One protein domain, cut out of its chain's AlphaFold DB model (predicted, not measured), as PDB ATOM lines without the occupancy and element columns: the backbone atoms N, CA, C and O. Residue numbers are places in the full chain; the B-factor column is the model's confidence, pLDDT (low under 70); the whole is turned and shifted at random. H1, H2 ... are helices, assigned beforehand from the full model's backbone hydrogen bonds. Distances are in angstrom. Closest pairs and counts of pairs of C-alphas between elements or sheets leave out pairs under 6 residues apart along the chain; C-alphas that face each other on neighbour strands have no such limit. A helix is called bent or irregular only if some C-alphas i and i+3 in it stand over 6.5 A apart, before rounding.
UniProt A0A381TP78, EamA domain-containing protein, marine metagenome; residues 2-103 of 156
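Overview. This is residues 2 to 103 of the 156 residues of the protein "EamA domain-containing protein" of marine metagenome (UniProt A0A381TP78). Three long helices, H1, H2 and H3, come together at one end and splay apart toward the other, like the legs of a tripod. The joined end holds the last residues of H1, the first part of H2 and the last part of H3; away from it residues 2 to 17 of H1 stick out by themselves, and residues 60 to 68 bridge the open gap between H2 and H3. The printed part has 102 residues with three named helices, in the order H1, H2, H3, and no named strand; the class is all helix. The whole is loose, with a radius of gyration of the C-alphas of 16.8 A, and elongated, spanning 50 by 33 by 23 A.

Along the chain. H1, residues 2 to 27, runs 38.1 A from C-alpha 2 at (6.891, -28.788, -7.605) to C-alpha 27 at (10.979, -56.704, -33.219). It is irregular, with C-alphas 3 and 6 standing 7.1 A apart. H2, residues 34 to 59, also has 26 residues and is 37.9 A long. H3, residues 69 to 93, measures 36.7 A and ends with C-alpha 93 at (15.532, -52.196, -33.369). Residues 94 to 103 follow H3 with no named element.

Arrangement. H1, H2 and H3 form an up-and-down bundle, each helix running against the one before it in the chain. H1 touches H3 with residues 22 to 27 alone; the closest C-alphas, those of Ser 26 and Phe 90, are 5.4 A apart, and the two run the same way at a steep tilt of 44 degrees. H1 and H2 only just touch, with 3 pairs of C-alphas within 8 A, the closest being those of Ser 26 and Asn 35 at 6.7 A. This helical hairpin has a shallow tilt of 30 degrees, opposite ways. H2 and H3 form the other helical hairpin, opposite ways at a tilt of 37 degrees, only just steep. H2 touches H3 with residues 35 to 43 alone, and the closest C-alphas are those of Asn 35 and Phe 90, at 5.8 A. In H2 and H3 every O i to N i+4 pair is within hydrogen-bond range; in H1 20 of 22 are.

Size, cuts and confidence. The C-alphas farthest apart are those of Gly 61 and Pro 98, at 51.9 A. The printed part has no cut. The links from H1 to H2, 6 residues, and from H2 to H3, 9 residues, are short but not tight. Residues 2 to 17, 44 to 53, 56 to 61 and 66 to 78 stand free. The mean pLDDT of the printed part is 89.4; residue 2 and residues 30 to 34 are under 70.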
ATOM      1  N   PHE A   2       7.808 -27.751  -8.118       56.53
ATOM      2  CA  PHE A   2       6.891 -28.788  -7.605       56.53
ATOM      3  C   PHE A   2       5.550 -28.923  -8.352       56.53
ATOM      4  O   PHE A   2       5.111 -30.041  -8.583       56.53
ATOM      5  N   ASN A   3       4.947 -27.821  -8.823       70.44
ATOM      6  CA  ASN A   3       3.664 -27.871  -9.547       70.44
ATOM      7  C   ASN A   3       3.730 -28.635 -10.890       70.44
ATOM      8  O   ASN A   3       2.725 -29.143 -11.369       70.44
ATOM      9  N   ASN A   4       4.926 -28.759 -11.480       89.69
ATOM     10  CA  ASN A   4       5.107 -29.424 -12.773       89.69
ATOM     11  C   ASN A   4       5.604 -30.868 -12.623       89.69
ATOM     12  O   ASN A   4       5.730 -31.560 -13.630       89.69
ATOM     13  N   ILE A   5       5.885 -31.337 -11.398       90.19
ATOM     14  CA  ILE A   5       6.405 -32.695 -11.161       90.19
ATOM     15  C   ILE A   5       5.453 -33.743 -11.726       90.19
ATOM     16  O   ILE A   5       5.903 -34.671 -12.388       90.19
ATOM     17  N   PHE A   6       4.146 -33.566 -11.529       90.69
ATOM     18  CA  PHE A   6       3.153 -34.488 -12.069       90.69
ATOM     19  C   PHE A   6       3.228 -34.584 -13.599       90.69
ATOM     20  O   PHE A   6       3.286 -35.680 -14.150       90.69
ATOM     21  N   VAL A   7       3.306 -33.441 -14.285       90.69
ATOM     22  CA  VAL A   7       3.409 -33.392 -15.751       90.69
ATOM     23  C   VAL A   7       4.722 -34.017 -16.224       90.69
ATOM     24  O   VAL A   7       4.721 -34.805 -17.164       90.69
ATOM     25  N   ILE A   8       5.836 -33.726 -15.547       91.19
ATOM     26  CA  ILE A   8       7.148 -34.305 -15.864       91.19
ATOM     27  C   ILE A   8       7.110 -35.831 -15.733       91.19
ATOM     28  O   ILE A   8       7.592 -36.533 -16.623       91.19
ATOM     29  N   LEU A   9       6.514 -36.354 -14.659       92.38
ATOM     30  CA  LEU A   9       6.364 -37.795 -14.453       92.38
ATOM     31  C   LEU A   9       5.486 -38.423 -15.534       92.38
ATOM     32  O   LEU A   9       5.870 -39.439 -16.108       92.38
ATOM     33  N   LEU A  10       4.353 -37.801 -15.864       93.06
ATOM     34  CA  LEU A  10       3.452 -38.287 -16.907       93.06
ATOM     35  C   LEU A  10       4.138 -38.344 -18.278       93.06
ATOM     36  O   LEU A  10       4.031 -39.352 -18.979       93.06
ATOM     37  N   VAL A  11       4.874 -37.292 -18.648       93.25
ATOM     38  CA  VAL A  11       5.647 -37.247 -19.899       93.25
ATOM     39  C   VAL A  11       6.729 -38.323 -19.894       93.25
ATOM     40  O   VAL A  11       6.870 -39.051 -20.872       93.25
ATOM     41  N   THR A  12       7.449 -38.477 -18.781       92.38
ATOM     42  CA  THR A  12       8.513 -39.482 -18.648       92.38
ATOM     43  C   THR A  12       7.962 -40.899 -18.794       92.38
ATOM     44  O   THR A  12       8.515 -41.695 -19.550       92.38
ATOM     45  N   LEU A  13       6.846 -41.208 -18.130       94.50
ATOM     46  CA  LEU A  13       6.173 -42.506 -18.235       94.50
ATOM     47  C   LEU A  13       5.659 -42.765 -19.654       94.50
ATOM     48  O   LEU A  13       5.867 -43.852 -20.193       94.50
ATOM     49  N   SER A  14       5.045 -41.762 -20.284       94.50
ATOM     50  CA  SER A  14       4.549 -41.872 -21.661       94.50
ATOM     51  C   SER A  14       5.693 -42.115 -22.645       94.50
ATOM     52  O   SER A  14       5.592 -42.973 -23.519       94.50
ATOM     53  N   TYR A  15       6.816 -41.417 -22.467       93.19
ATOM     54  CA  TYR A  15       7.995 -41.564 -23.313       93.19
ATOM     55  C   TYR A  15       8.722 -42.901 -23.080       93.19
ATOM     56  O   TYR A  15       9.210 -43.526 -24.024       93.19
ATOM     57  N   ALA A  16       8.761 -43.397 -21.841       93.12
ATOM     58  CA  ALA A  16       9.256 -44.739 -21.538       93.12
ATOM     59  C   ALA A  16       8.390 -45.818 -22.210       93.12
ATOM     60  O   ALA A  16       8.925 -46.709 -22.872       93.12
ATOM     61  N   GLY A  17       7.060 -45.694 -22.111       93.88
ATOM     62  CA  GLY A  17       6.112 -46.565 -22.806       93.88
ATOM     63  C   GLY A  17       6.318 -46.541 -24.320       93.88
ATOM     64  O   GLY A  17       6.485 -47.594 -24.931       93.88
ATOM     65  N   TYR A  18       6.405 -45.347 -24.912       94.38
ATOM     66  CA  TYR A  18       6.716 -45.142 -26.331       94.38
ATOM     67  C   TYR A  18       7.959 -45.929 -26.774       94.38
ATOM     68  O   TYR A  18       7.882 -46.711 -27.720       94.38
ATOM     69  N   ASN A  19       9.082 -45.805 -26.058       93.19
ATOM     70  CA  ASN A  19      10.321 -46.494 -26.434       93.19
ATOM     71  C   ASN A  19      10.193 -48.026 -26.359       93.19
ATOM     72  O   ASN A  19      10.721 -48.737 -27.218       93.19
ATOM     73  N   ILE A  20       9.484 -48.545 -25.351       92.88
ATOM     74  CA  ILE A  20       9.232 -49.985 -25.204       92.88
ATOM     75  C   ILE A  20       8.356 -50.493 -26.352       92.88
ATOM     76  O   ILE A  20       8.701 -51.488 -26.990       92.88
ATOM     77  N   PHE A  21       7.251 -49.809 -26.653       94.25
ATOM     78  CA  PHE A  21       6.335 -50.233 -27.710       94.25
ATOM     79  C   PHE A  21       6.953 -50.123 -29.103       94.25
ATOM     80  O   PHE A  21       6.711 -51.006 -29.925       94.25
ATOM     81  N   ILE A  22       7.814 -49.133 -29.360       92.31
ATOM     82  CA  ILE A  22       8.592 -49.089 -30.606       92.31
ATOM     83  C   ILE A  22       9.521 -50.298 -30.709       92.31
ATOM     84  O   ILE A  22       9.550 -50.942 -31.758       92.31
ATOM     85  N   LYS A  23      10.252 -50.656 -29.642       90.88
ATOM     86  CA  LYS A  23      11.105 -51.855 -29.665       90.88
ATOM     87  C   LYS A  23      10.283 -53.114 -29.937       90.88
ATOM     88  O   LYS A  23      10.692 -53.928 -30.765       90.88
ATOM     89  N   LEU A  24       9.148 -53.275 -29.256       91.88
ATOM     90  CA  LEU A  24       8.259 -54.422 -29.437       91.88
ATOM     91  C   LEU A  24       7.720 -54.483 -30.866       91.88
ATOM     92  O   LEU A  24       7.866 -55.513 -31.514       91.88
ATOM     93  N   SER A  25       7.184 -53.381 -31.391       90.19
ATOM     94  CA  SER A  25       6.678 -53.309 -32.764       90.19
ATOM     95  C   SER A  25       7.777 -53.607 -33.789       90.19
ATOM     96  O   SER A  25       7.601 -54.469 -34.647       90.19
ATOM     97  N   SER A  26       8.944 -52.977 -33.644       87.19
ATOM     98  CA  SER A  26      10.090 -53.184 -34.533       87.19
ATOM     99  C   SER A  26      10.613 -54.628 -34.505       87.19
ATOM    100  O   SER A  26      11.010 -55.164 -35.537       87.19
ATOM    101  N   SER A  27      10.551 -55.302 -33.350       85.56
ATOM    102  CA  SER A  27      10.979 -56.704 -33.219       85.56
ATOM    103  C   SER A  27      10.117 -57.701 -34.000       85.56
ATOM    104  O   SER A  27      10.591 -58.793 -34.297       85.56
ATOM    105  N   GLN A  28       8.878 -57.336 -34.340       84.31
ATOM    106  CA  GLN A  28       7.948 -58.180 -35.098       84.31
ATOM    107  C   GLN A  28       8.051 -57.963 -36.616       84.31
ATOM    108  O   GLN A  28       7.281 -58.548 -37.378       84.31
ATOM    109  N   ASN A  29       8.962 -57.099 -37.080       74.25
ATOM    110  CA  ASN A  29       9.044 -56.776 -38.497       74.25
ATOM    111  C   ASN A  29       9.640 -57.912 -39.326       74.25
ATOM    112  O   ASN A  29      10.700 -58.453 -39.028       74.25
ATOM    113  N   ILE A  30       8.932 -58.222 -40.412       66.31
ATOM    114  CA  ILE A  30       9.247 -59.326 -41.321       66.31
ATOM    115  C   ILE A  30      10.348 -58.909 -42.308       66.31
ATOM    116  O   ILE A  30      11.281 -59.668 -42.528       66.31
ATOM    117  N   ASN A  31      10.278 -57.682 -42.847       66.19
ATOM    118  CA  ASN A  31      11.228 -57.123 -43.818       66.19
ATOM    119  C   ASN A  31      11.553 -55.653 -43.492       66.19
ATOM    120  O   ASN A  31      10.759 -54.956 -42.856       66.19
ATOM    121  N   ASN A  32      12.680 -55.143 -44.001       61.69
ATOM    122  CA  ASN A  32      13.181 -53.796 -43.686       61.69
ATOM    123  C   ASN A  32      12.234 -52.649 -44.115       61.69
ATOM    124  O   ASN A  32      12.232 -51.585 -43.496       61.69
ATOM    125  N   THR A  33      11.389 -52.875 -45.125       64.25
ATOM    126  CA  THR A  33      10.380 -51.919 -45.619       64.25
ATOM    127  C   THR A  33       9.128 -51.829 -44.738       64.25
ATOM    128  O   THR A  33       8.459 -50.796 -44.746       64.25
ATOM    129  N   ASN A  34       8.830 -52.843 -43.915       66.19
ATOM    130  CA  ASN A  34       7.641 -52.846 -43.047       66.19
ATOM    131  C   ASN A  34       7.757 -51.865 -41.869       66.19
ATOM    132  O   ASN A  34       6.741 -51.405 -41.346       66.19
ATOM    133  N   ASN A  35       8.980 -51.456 -41.513       77.62
ATOM    134  CA  ASN A  35       9.227 -50.399 -40.527       77.62
ATOM    135  C   ASN A  35       8.507 -49.089 -40.874       77.62
ATOM    136  O   ASN A  35       8.064 -48.368 -39.978       77.62
ATOM    137  N   ILE A  36       8.373 -48.780 -42.169       84.56
ATOM    138  CA  ILE A  36       7.721 -47.548 -42.625       84.56
ATOM    139  C   ILE A  36       6.232 -47.592 -42.290       84.56
ATOM    140  O   ILE A  36       5.704 -46.612 -41.780       84.56
ATOM    141  N   ALA A  37       5.566 -48.731 -42.497       87.31
ATOM    142  CA  ALA A  37       4.156 -48.879 -42.146       87.31
ATOM    143  C   ALA A  37       3.937 -48.678 -40.639       87.31
ATOM    144  O   ALA A  37       3.069 -47.901 -40.249       87.31
ATOM    145  N   ALA A  38       4.768 -49.294 -39.792       88.81
ATOM    146  CA  ALA A  38       4.692 -49.103 -38.343       88.81
ATOM    147  C   ALA A  38       4.919 -47.634 -37.932       88.81
ATOM    148  O   ALA A  38       4.188 -47.110 -37.093       88.81
ATOM    149  N   THR A  39       5.865 -46.949 -38.581       90.62
ATOM    150  CA  THR A  39       6.120 -45.516 -38.357       90.62
ATOM    151  C   THR A  39       4.930 -44.652 -38.790       90.62
ATOM    152  O   THR A  39       4.523 -43.750 -38.067       90.62
ATOM    153  N   LEU A  40       4.309 -44.947 -39.936       92.06
ATOM    154  CA  LEU A  40       3.111 -44.235 -40.395       92.06
ATOM    155  C   LEU A  40       1.942 -44.415 -39.420       92.06
ATOM    156  O   LEU A  40       1.278 -43.440 -39.073       92.06
ATOM    157  N   PHE A  41       1.712 -45.640 -38.942       92.94
ATOM    158  CA  PHE A  41       0.677 -45.917 -37.945       92.94
ATOM    159  C   PHE A  41       0.932 -45.165 -36.636       92.94
ATOM    160  O   PHE A  41       0.011 -44.547 -36.104       92.94
ATOM    161  N   LEU A  42       2.175 -45.156 -36.149       93.75
ATOM    162  CA  LEU A  42       2.567 -44.377 -34.974       93.75
ATOM    163  C   LEU A  42       2.179 -42.898 -35.132       93.75
ATOM    164  O   LEU A  42       1.531 -42.338 -34.247       93.75
ATOM    165  N   GLN A  43       2.489 -42.297 -36.282       94.69
ATOM    166  CA  GLN A  43       2.190 -40.889 -36.549       94.69
ATOM    167  C   GLN A  43       0.689 -40.599 -36.656       94.69
ATOM    168  O   GLN A  43       0.205 -39.603 -36.112       94.69
ATOM    169  N   VAL A  44      -0.078 -41.485 -37.295       96.00
ATOM    170  CA  VAL A  44      -1.542 -41.358 -37.389       96.00
ATOM    171  C   VAL A  44      -2.186 -41.390 -36.001       96.00
ATOM    172  O   VAL A  44      -3.038 -40.554 -35.697       96.00
ATOM    173  N   PHE A  45      -1.766 -42.309 -35.130       96.06
ATOM    174  CA  PHE A  45      -2.322 -42.403 -33.779       96.06
ATOM    175  C   PHE A  45      -1.856 -41.259 -32.867       96.06
ATOM    176  O   PHE A  45      -2.651 -40.769 -32.065       96.06
ATOM    177  N   ALA A  46      -0.625 -40.763 -33.023       95.69
ATOM    178  CA  ALA A  46      -0.161 -39.564 -32.322       95.69
ATOM    179  C   ALA A  46      -0.982 -38.318 -32.710       95.69
ATOM    180  O   ALA A  46      -1.404 -37.538 -31.842       95.69
ATOM    181  N   LEU A  47      -1.282 -38.163 -34.005       96.19
ATOM    182  CA  LEU A  47      -2.172 -37.116 -34.505       96.19
ATOM    183  C   LEU A  47      -3.587 -37.271 -33.940       96.19
ATOM    184  O   LEU A  47      -4.184 -36.278 -33.522       96.19
ATOM    185  N   LEU A  48      -4.116 -38.497 -33.892       97.06
ATOM    186  CA  LEU A  48      -5.445 -38.785 -33.353       97.06
ATOM    187  C   LEU A  48      -5.559 -38.346 -31.891       97.06
ATOM    188  O   LEU A  48      -6.485 -37.609 -31.555       97.06
ATOM    189  N   VAL A  49      -4.606 -38.730 -31.035       96.06
ATOM    190  CA  VAL A  49      -4.603 -38.345 -29.611       96.06
ATOM    191  C   VAL A  49      -4.612 -36.823 -29.457       96.06
ATOM    192  O   VAL A  49      -5.427 -36.275 -28.712       96.06
ATOM    193  N   THR A  50      -3.762 -36.127 -30.216       94.31
ATOM    194  CA  THR A  50      -3.696 -34.657 -30.187       94.31
ATOM    195  C   THR A  50      -4.987 -34.018 -30.707       94.31
ATOM    196  O   THR A  50      -5.442 -33.016 -30.160       94.31
ATOM    197  N   SER A  51      -5.615 -34.614 -31.724       94.69
ATOM    198  CA  SER A  51      -6.862 -34.120 -32.322       94.69
ATOM    199  C   SER A  51      -8.068 -34.297 -31.399       94.69
ATOM    200  O   SER A  51      -8.920 -33.418 -31.310       94.69
ATOM    201  N   VAL A  52      -8.140 -35.406 -30.657       96.50
ATOM    202  CA  VAL A  52      -9.176 -35.605 -29.630       96.50
ATOM    203  C   VAL A  52      -9.032 -34.559 -28.526       96.50
ATOM    204  O   VAL A  52     -10.019 -33.957 -28.097       96.50
ATOM    205  N   PHE A  53      -7.799 -34.292 -28.090       94.00
ATOM    206  CA  PHE A  53      -7.543 -33.279 -27.072       94.00
ATOM    207  C   PHE A  53      -7.833 -31.856 -27.570       94.00
ATOM    208  O   PHE A  53      -8.418 -31.056 -26.838       94.00
ATOM    209  N   SER A  54      -7.500 -31.536 -28.823       93.69
ATOM    210  CA  SER A  54      -7.823 -30.230 -29.407       93.69
ATOM    211  C   SER A  54      -9.334 -30.024 -29.540       93.69
ATOM    212  O   SER A  54      -9.825 -28.941 -29.220       93.69
ATOM    213  N   PHE A  55     -10.089 -31.067 -29.906       94.44
ATOM    214  CA  PHE A  55     -11.552 -31.030 -29.918       94.44
ATOM    215  C   PHE A  55     -12.136 -30.795 -28.519       94.44
ATOM    216  O   PHE A  55     -13.042 -29.977 -28.359       94.44
ATOM    217  N   TYR A  56     -11.590 -31.451 -27.491       95.12
ATOM    218  CA  TYR A  56     -11.986 -31.214 -26.100       95.12
ATOM    219  C   TYR A  56     -11.796 -29.744 -25.692       95.12
ATOM    220  O   TYR A  56     -12.718 -29.139 -25.144       95.12
ATOM    221  N   LEU A  57     -10.637 -29.149 -25.997       94.75
ATOM    222  CA  LEU A  57     -10.366 -27.737 -25.702       94.75
ATOM    223  C   LEU A  57     -11.303 -26.807 -26.481       94.75
ATOM    224  O   LEU A  57     -11.871 -25.876 -25.911       94.75
ATOM    225  N   TYR A  58     -11.533 -27.097 -27.760       92.88
ATOM    226  CA  TYR A  58     -12.475 -26.340 -28.578       92.88
ATOM    227  C   TYR A  58     -13.899 -26.383 -28.001       92.88
ATOM    228  O   TYR A  58     -14.558 -25.349 -27.899       92.88
ATOM    229  N   SER A  59     -14.351 -27.545 -27.514       94.19
ATOM    230  CA  SER A  59     -15.643 -27.697 -26.826       94.19
ATOM    231  C   SER A  59     -15.743 -26.895 -25.522       94.19
ATOM    232  O   SER A  59     -16.853 -26.678 -25.032       94.19
ATOM    233  N   LYS A  60     -14.618 -26.464 -24.941       95.12
ATOM    234  CA  LYS A  60     -14.564 -25.573 -23.773       95.12
ATOM    235  C   LYS A  60     -14.515 -24.088 -24.146       95.12
ATOM    236  O   LYS A  60     -14.510 -23.252 -23.250       95.12
ATOM    237  N   GLY A  61     -14.524 -23.758 -25.439       92.88
ATOM    238  CA  GLY A  61     -14.450 -22.383 -25.939       92.88
ATOM    239  C   GLY A  61     -13.024 -21.841 -26.071       92.88
ATOM    240  O   GLY A  61     -12.849 -20.641 -26.286       92.88
ATOM    241  N   GLU A  62     -12.005 -22.698 -25.956       94.06
ATOM    242  CA  GLU A  62     -10.605 -22.294 -26.093       94.06
ATOM    243  C   GLU A  62     -10.240 -21.978 -27.551       94.06
ATOM    244  O   GLU A  62     -10.675 -22.641 -28.499       94.06
ATOM    245  N   LYS A  63      -9.374 -20.978 -27.743       89.06
ATOM    246  CA  LYS A  63      -8.874 -20.589 -29.070       89.06
ATOM    247  C   LYS A  63      -7.578 -21.336 -29.392       89.06
ATOM    248  O   LYS A  63      -6.509 -20.951 -28.934       89.06
ATOM    249  N   ILE A  64      -7.663 -22.378 -30.220       86.12
ATOM    250  CA  ILE A  64      -6.549 -23.316 -30.469       86.12
ATOM    251  C   ILE A  64      -5.631 -22.973 -31.666       86.12
ATOM    252  O   ILE A  64      -4.525 -23.497 -31.738       86.12
ATOM    253  N   PHE A  65      -6.021 -22.060 -32.569       85.38
ATOM    254  CA  PHE A  65      -5.236 -21.685 -33.766       85.38
ATOM    255  C   PHE A  65      -4.847 -20.199 -33.813       85.38
ATOM    256  O   PHE A  65      -4.972 -19.535 -34.839       85.38
ATOM    257  N   VAL A  66      -4.379 -19.654 -32.692       91.19
ATOM    258  CA  VAL A  66      -4.043 -18.219 -32.555       91.19
ATOM    259  C   VAL A  66      -2.540 -17.934 -32.490       91.19
ATOM    260  O   VAL A  66      -2.127 -16.817 -32.184       91.19
ATOM    261  N   LEU A  67      -1.705 -18.937 -32.769       90.75
ATOM    262  CA  LEU A  67      -0.250 -18.792 -32.739       90.75
ATOM    263  C   LEU A  67       0.277 -17.971 -33.934       90.75
ATOM    264  O   LEU A  67      -0.305 -18.011 -35.020       90.75
ATOM    265  N   PRO A  68       1.406 -17.254 -33.782       94.38
ATOM    266  CA  PRO A  68       2.047 -16.555 -34.893       94.38
ATOM    267  C   PRO A  68       2.644 -17.541 -35.909       94.38
ATOM    268  O   PRO A  68       3.109 -18.617 -35.536       94.38
ATOM    269  N   SER A  69       2.755 -17.146 -37.185       91.56
ATOM    270  CA  SER A  69       3.264 -18.006 -38.274       91.56
ATOM    271  C   SER A  69       4.632 -18.637 -37.983       91.56
ATOM    272  O   SER A  69       4.883 -19.785 -38.342       91.56
ATOM    273  N   LYS A  70       5.514 -17.918 -37.272       93.81
ATOM    274  CA  LYS A  70       6.826 -18.439 -36.853       93.81
ATOM    275  C   LYS A  70       6.721 -19.630 -35.895       93.81
ATOM    276  O   LYS A  70       7.543 -20.534 -35.974       93.81
ATOM    277  N   ALA A  71       5.722 -19.653 -35.011       94.00
ATOM    278  CA  ALA A  71       5.526 -20.772 -34.091       94.00
ATOM    279  C   ALA A  71       5.149 -22.053 -34.851       94.00
ATOM    280  O   ALA A  71       5.697 -23.115 -34.563       94.00
ATOM    281  N   TYR A  72       4.299 -21.941 -35.877       93.56
ATOM    282  CA  TYR A  72       3.980 -23.071 -36.751       93.56
ATOM    283  C   TYR A  72       5.198 -23.558 -37.543       93.56
ATOM    284  O   TYR A  72       5.385 -24.764 -37.674       93.56
ATOM    285  N   LEU A  73       6.072 -22.657 -38.006       95.94
ATOM    286  CA  LEU A  73       7.317 -23.047 -38.678       95.94
ATOM    287  C   LEU A  73       8.211 -23.906 -37.769       95.94
ATOM    288  O   LEU A  73       8.687 -24.959 -38.193       95.94
ATOM    289  N   TYR A  74       8.409 -23.498 -36.512       94.44
ATOM    290  CA  TYR A  74       9.183 -24.295 -35.557       94.44
ATOM    291  C   TYR A  74       8.518 -25.643 -35.253       94.44
ATOM    292  O   TYR A  74       9.216 -26.653 -35.169       94.44
ATOM    293  N   ALA A  75       7.185 -25.689 -35.159       94.38
ATOM    294  CA  ALA A  75       6.445 -26.938 -34.978       94.38
ATOM    295  C   ALA A  75       6.605 -27.896 -36.175       94.38
ATOM    296  O   ALA A  75       6.778 -29.095 -35.975       94.38
ATOM    297  N   ILE A  76       6.618 -27.381 -37.410       96.19
ATOM    298  CA  ILE A  76       6.857 -28.182 -38.623       96.19
ATOM    299  C   ILE A  76       8.265 -28.787 -38.602       96.19
ATOM    300  O   ILE A  76       8.425 -29.983 -38.837       96.19
ATOM    301  N   ILE A  77       9.287 -27.992 -38.273       96.31
ATOM    302  CA  ILE A  77      10.675 -28.474 -38.184       96.31
ATOM    303  C   ILE A  77      10.812 -29.544 -37.088       96.31
ATOM    304  O   ILE A  77      11.482 -30.561 -37.292       96.31
ATOM    305  N   ALA A  78      10.141 -29.358 -35.947       94.19
ATOM    306  CA  ALA A  78      10.083 -30.364 -34.890       94.19
ATOM    307  C   ALA A  78       9.397 -31.660 -35.367       94.19
ATOM    308  O   ALA A  78       9.910 -32.748 -35.111       94.19
ATOM    309  N   GLY A  79       8.298 -31.548 -36.123       94.31
ATOM    310  CA  GLY A  79       7.595 -32.675 -36.745       94.31
ATOM    311  C   GLY A  79       8.473 -33.475 -37.714       94.31
ATOM    312  O   GLY A  79       8.513 -34.703 -37.657       94.31
ATOM    313  N   ILE A  80       9.247 -32.791 -38.560       95.88
ATOM    314  CA  ILE A  80      10.220 -33.442 -39.453       95.88
ATOM    315  C   ILE A  80      11.289 -34.178 -38.632       95.88
ATOM    316  O   ILE A  80      11.627 -35.322 -38.930       95.88
ATOM    317  N   SER A  81      11.787 -33.541 -37.571       95.31
ATOM    318  CA  SER A  81      12.836 -34.106 -36.716       95.31
ATOM    319  C   SER A  81      12.378 -35.384 -36.009       95.31
ATOM    320  O   SER A  81      13.113 -36.373 -36.012       95.31
ATOM    321  N   ILE A  82      11.161 -35.404 -35.444       93.88
ATOM    322  CA  ILE A  82      10.631 -36.606 -34.783       93.88
ATOM    323  C   ILE A  82      10.337 -37.726 -35.787       93.88
ATOM    324  O   ILE A  82      10.658 -38.877 -35.507       93.88
ATOM    325  N   GLY A  83       9.838 -37.398 -36.985       93.38
ATOM    326  CA  GLY A  83       9.618 -38.384 -38.046       93.38
ATOM    327  C   GLY A  83      10.912 -39.087 -38.470       93.38
ATOM    328  O   GLY A  83      10.950 -40.311 -38.563       93.38
ATOM    329  N   ILE A  84      12.006 -38.336 -38.651       93.81
ATOM    330  CA  ILE A  84      13.328 -38.912 -38.953       93.81
ATOM    331  C   ILE A  84      13.830 -39.775 -37.786       93.81
ATOM    332  O   ILE A  84      14.337 -40.879 -38.009       93.81
ATOM    333  N   ALA A  85      13.683 -39.297 -36.547       92.94
ATOM    334  CA  ALA A  85      14.119 -40.029 -35.360       92.94
ATOM    335  C   ALA A  85      13.382 -41.369 -35.203       92.94
ATOM    336  O   ALA A  85      14.012 -42.382 -34.902       92.94
ATOM    337  N   GLU A  86      12.074 -41.401 -35.450       92.25
ATOM    338  CA  GLU A  86      11.255 -42.614 -35.388       92.25
ATOM    339  C   GLU A  86      11.658 -43.644 -36.436       92.25
ATOM    340  O   GLU A  86      11.863 -44.807 -36.088       92.25
ATOM    341  N   ILE A  87      11.858 -43.218 -37.689       91.56
ATOM    342  CA  ILE A  87      12.392 -44.097 -38.741       91.56
ATOM    343  C   ILE A  87      13.720 -44.707 -38.271       91.56
ATOM    344  O   ILE A  87      13.920 -45.918 -38.371       91.56
ATOM    345  N   GLY A  88      14.602 -43.882 -37.695       91.19
ATOM    346  CA  GLY A  88      15.864 -44.328 -37.108       91.19
ATOM    347  C   GLY A  88      15.676 -45.370 -36.001       91.19
ATOM    348  O   GLY A  88      16.313 -46.421 -36.042       91.19
ATOM    349  N   TYR A  89      14.781 -45.134 -35.040       91.00
ATOM    350  CA  TYR A  89      14.490 -46.088 -33.966       91.00
ATOM    351  C   TYR A  89      13.946 -47.420 -34.491       91.00
ATOM    352  O   TYR A  89      14.408 -48.480 -34.058       91.00
ATOM    353  N   PHE A  90      13.011 -47.388 -35.444       90.25
ATOM    354  CA  PHE A  90      12.489 -48.605 -36.061       90.25
ATOM    355  C   PHE A  90      13.590 -49.390 -36.776       90.25
ATOM    356  O   PHE A  90      13.642 -50.608 -36.623       90.25
ATOM    357  N   VAL A  91      14.509 -48.716 -37.473       89.25
ATOM    358  CA  VAL A  91      15.677 -49.358 -38.100       89.25
ATOM    359  C   VAL A  91      16.631 -49.940 -37.055       89.25
ATOM    360  O   VAL A  91      17.055 -51.087 -37.189       89.25
ATOM    361  N   LEU A  92      16.966 -49.197 -35.995       89.56
ATOM    362  CA  LEU A  92      17.901 -49.643 -34.950       89.56
ATOM    363  C   LEU A  92      17.427 -50.908 -34.233       89.56
ATOM    364  O   LEU A  92      18.244 -51.717 -33.794       89.56
ATOM    365  N   PHE A  93      16.118 -51.079 -34.096       90.00
ATOM    366  CA  PHE A  93      15.532 -52.196 -33.369       90.00
ATOM    367  C   PHE A  93      15.127 -53.387 -34.229       90.00
ATOM    368  O   PHE A  93      14.864 -54.448 -33.650       90.00
ATOM    369  N   ASN A  94      15.127 -53.218 -35.549       87.69
ATOM    370  CA  ASN A  94      14.666 -54.209 -36.505       87.69
ATOM    371  C   ASN A  94      15.634 -55.408 -36.559       87.69
ATOM    372  O   ASN A  94      16.814 -55.204 -36.858       87.69
ATOM    373  N   PRO A  95      15.159 -56.652 -36.352       83.38
ATOM    374  CA  PRO A  95      15.964 -57.871 -36.485       83.38
ATOM    375  C   PRO A  95      16.671 -58.018 -37.836       83.38
ATOM    376  O   PRO A  95      17.755 -58.585 -37.901       83.38
ATOM    377  N   THR A  96      16.081 -57.479 -38.906       80.25
ATOM    378  CA  THR A  96      16.620 -57.551 -40.277       80.25
ATOM    379  C   THR A  96      17.605 -56.423 -40.611       80.25
ATOM    380  O   THR A  96      18.009 -56.276 -41.765       80.25
ATOM    381  N   ASN A  97      18.007 -55.609 -39.628       82.06
ATOM    382  CA  ASN A  97      19.020 -54.571 -39.818       82.06
ATOM    383  C   ASN A  97      20.384 -55.205 -40.186       82.06
ATOM    384  O   ASN A  97      20.878 -56.029 -39.414       82.06
ATOM    385  N   PRO A  98      21.035 -54.797 -41.300       75.94
ATOM    386  CA  PRO A  98      22.330 -55.345 -41.727       75.94
ATOM    387  C   PRO A  98      23.444 -55.228 -40.680       75.94
ATOM    388  O   PRO A  98      24.339 -56.065 -40.633       75.94
ATOM    389  N   ASN A  99      23.382 -54.203 -39.826       81.69
ATOM    390  CA  ASN A  99      24.363 -53.951 -38.765       81.69
ATOM    391  C   ASN A  99      23.999 -54.637 -37.433       81.69
ATOM    392  O   ASN A  99      24.622 -54.366 -36.404       81.69
ATOM    393  N   GLY A 100      22.976 -55.496 -37.445       80.62
ATOM    394  CA  GLY A 100      22.408 -56.146 -36.271       80.62
ATOM    395  C   GLY A 100      21.439 -55.249 -35.498       80.62
ATOM    396  O   GLY A 100      21.631 -54.039 -35.367       80.62
ATOM    397  N   ALA A 101      20.381 -55.853 -34.954       84.88
ATOM    398  CA  ALA A 101      19.434 -55.152 -34.095       84.88
ATOM    399  C   ALA A 101      20.084 -54.763 -32.762       84.88
ATOM    400  O   ALA A 101      20.707 -55.583 -32.087       84.88
ATOM    401  N   LEU A 102      19.882 -53.520 -32.328       86.75
ATOM    402  CA  LEU A 102      20.323 -53.079 -31.011       86.75
ATOM    403  C   LEU A 102      19.316 -53.484 -29.929       86.75
ATOM    404  O   LEU A 102      18.093 -53.485 -30.124       86.75
ATOM    405  N   ASN A 103      19.840 -53.763 -28.739       87.56
ATOM    406  CA  ASN A 103      19.027 -53.917 -27.541       87.56
ATOM    407  C   ASN A 103      18.519 -52.552 -27.053       87.56
ATOM    408  O   ASN A 103      19.212 -51.537 -27.154       87.56
TER     409      ASN A 103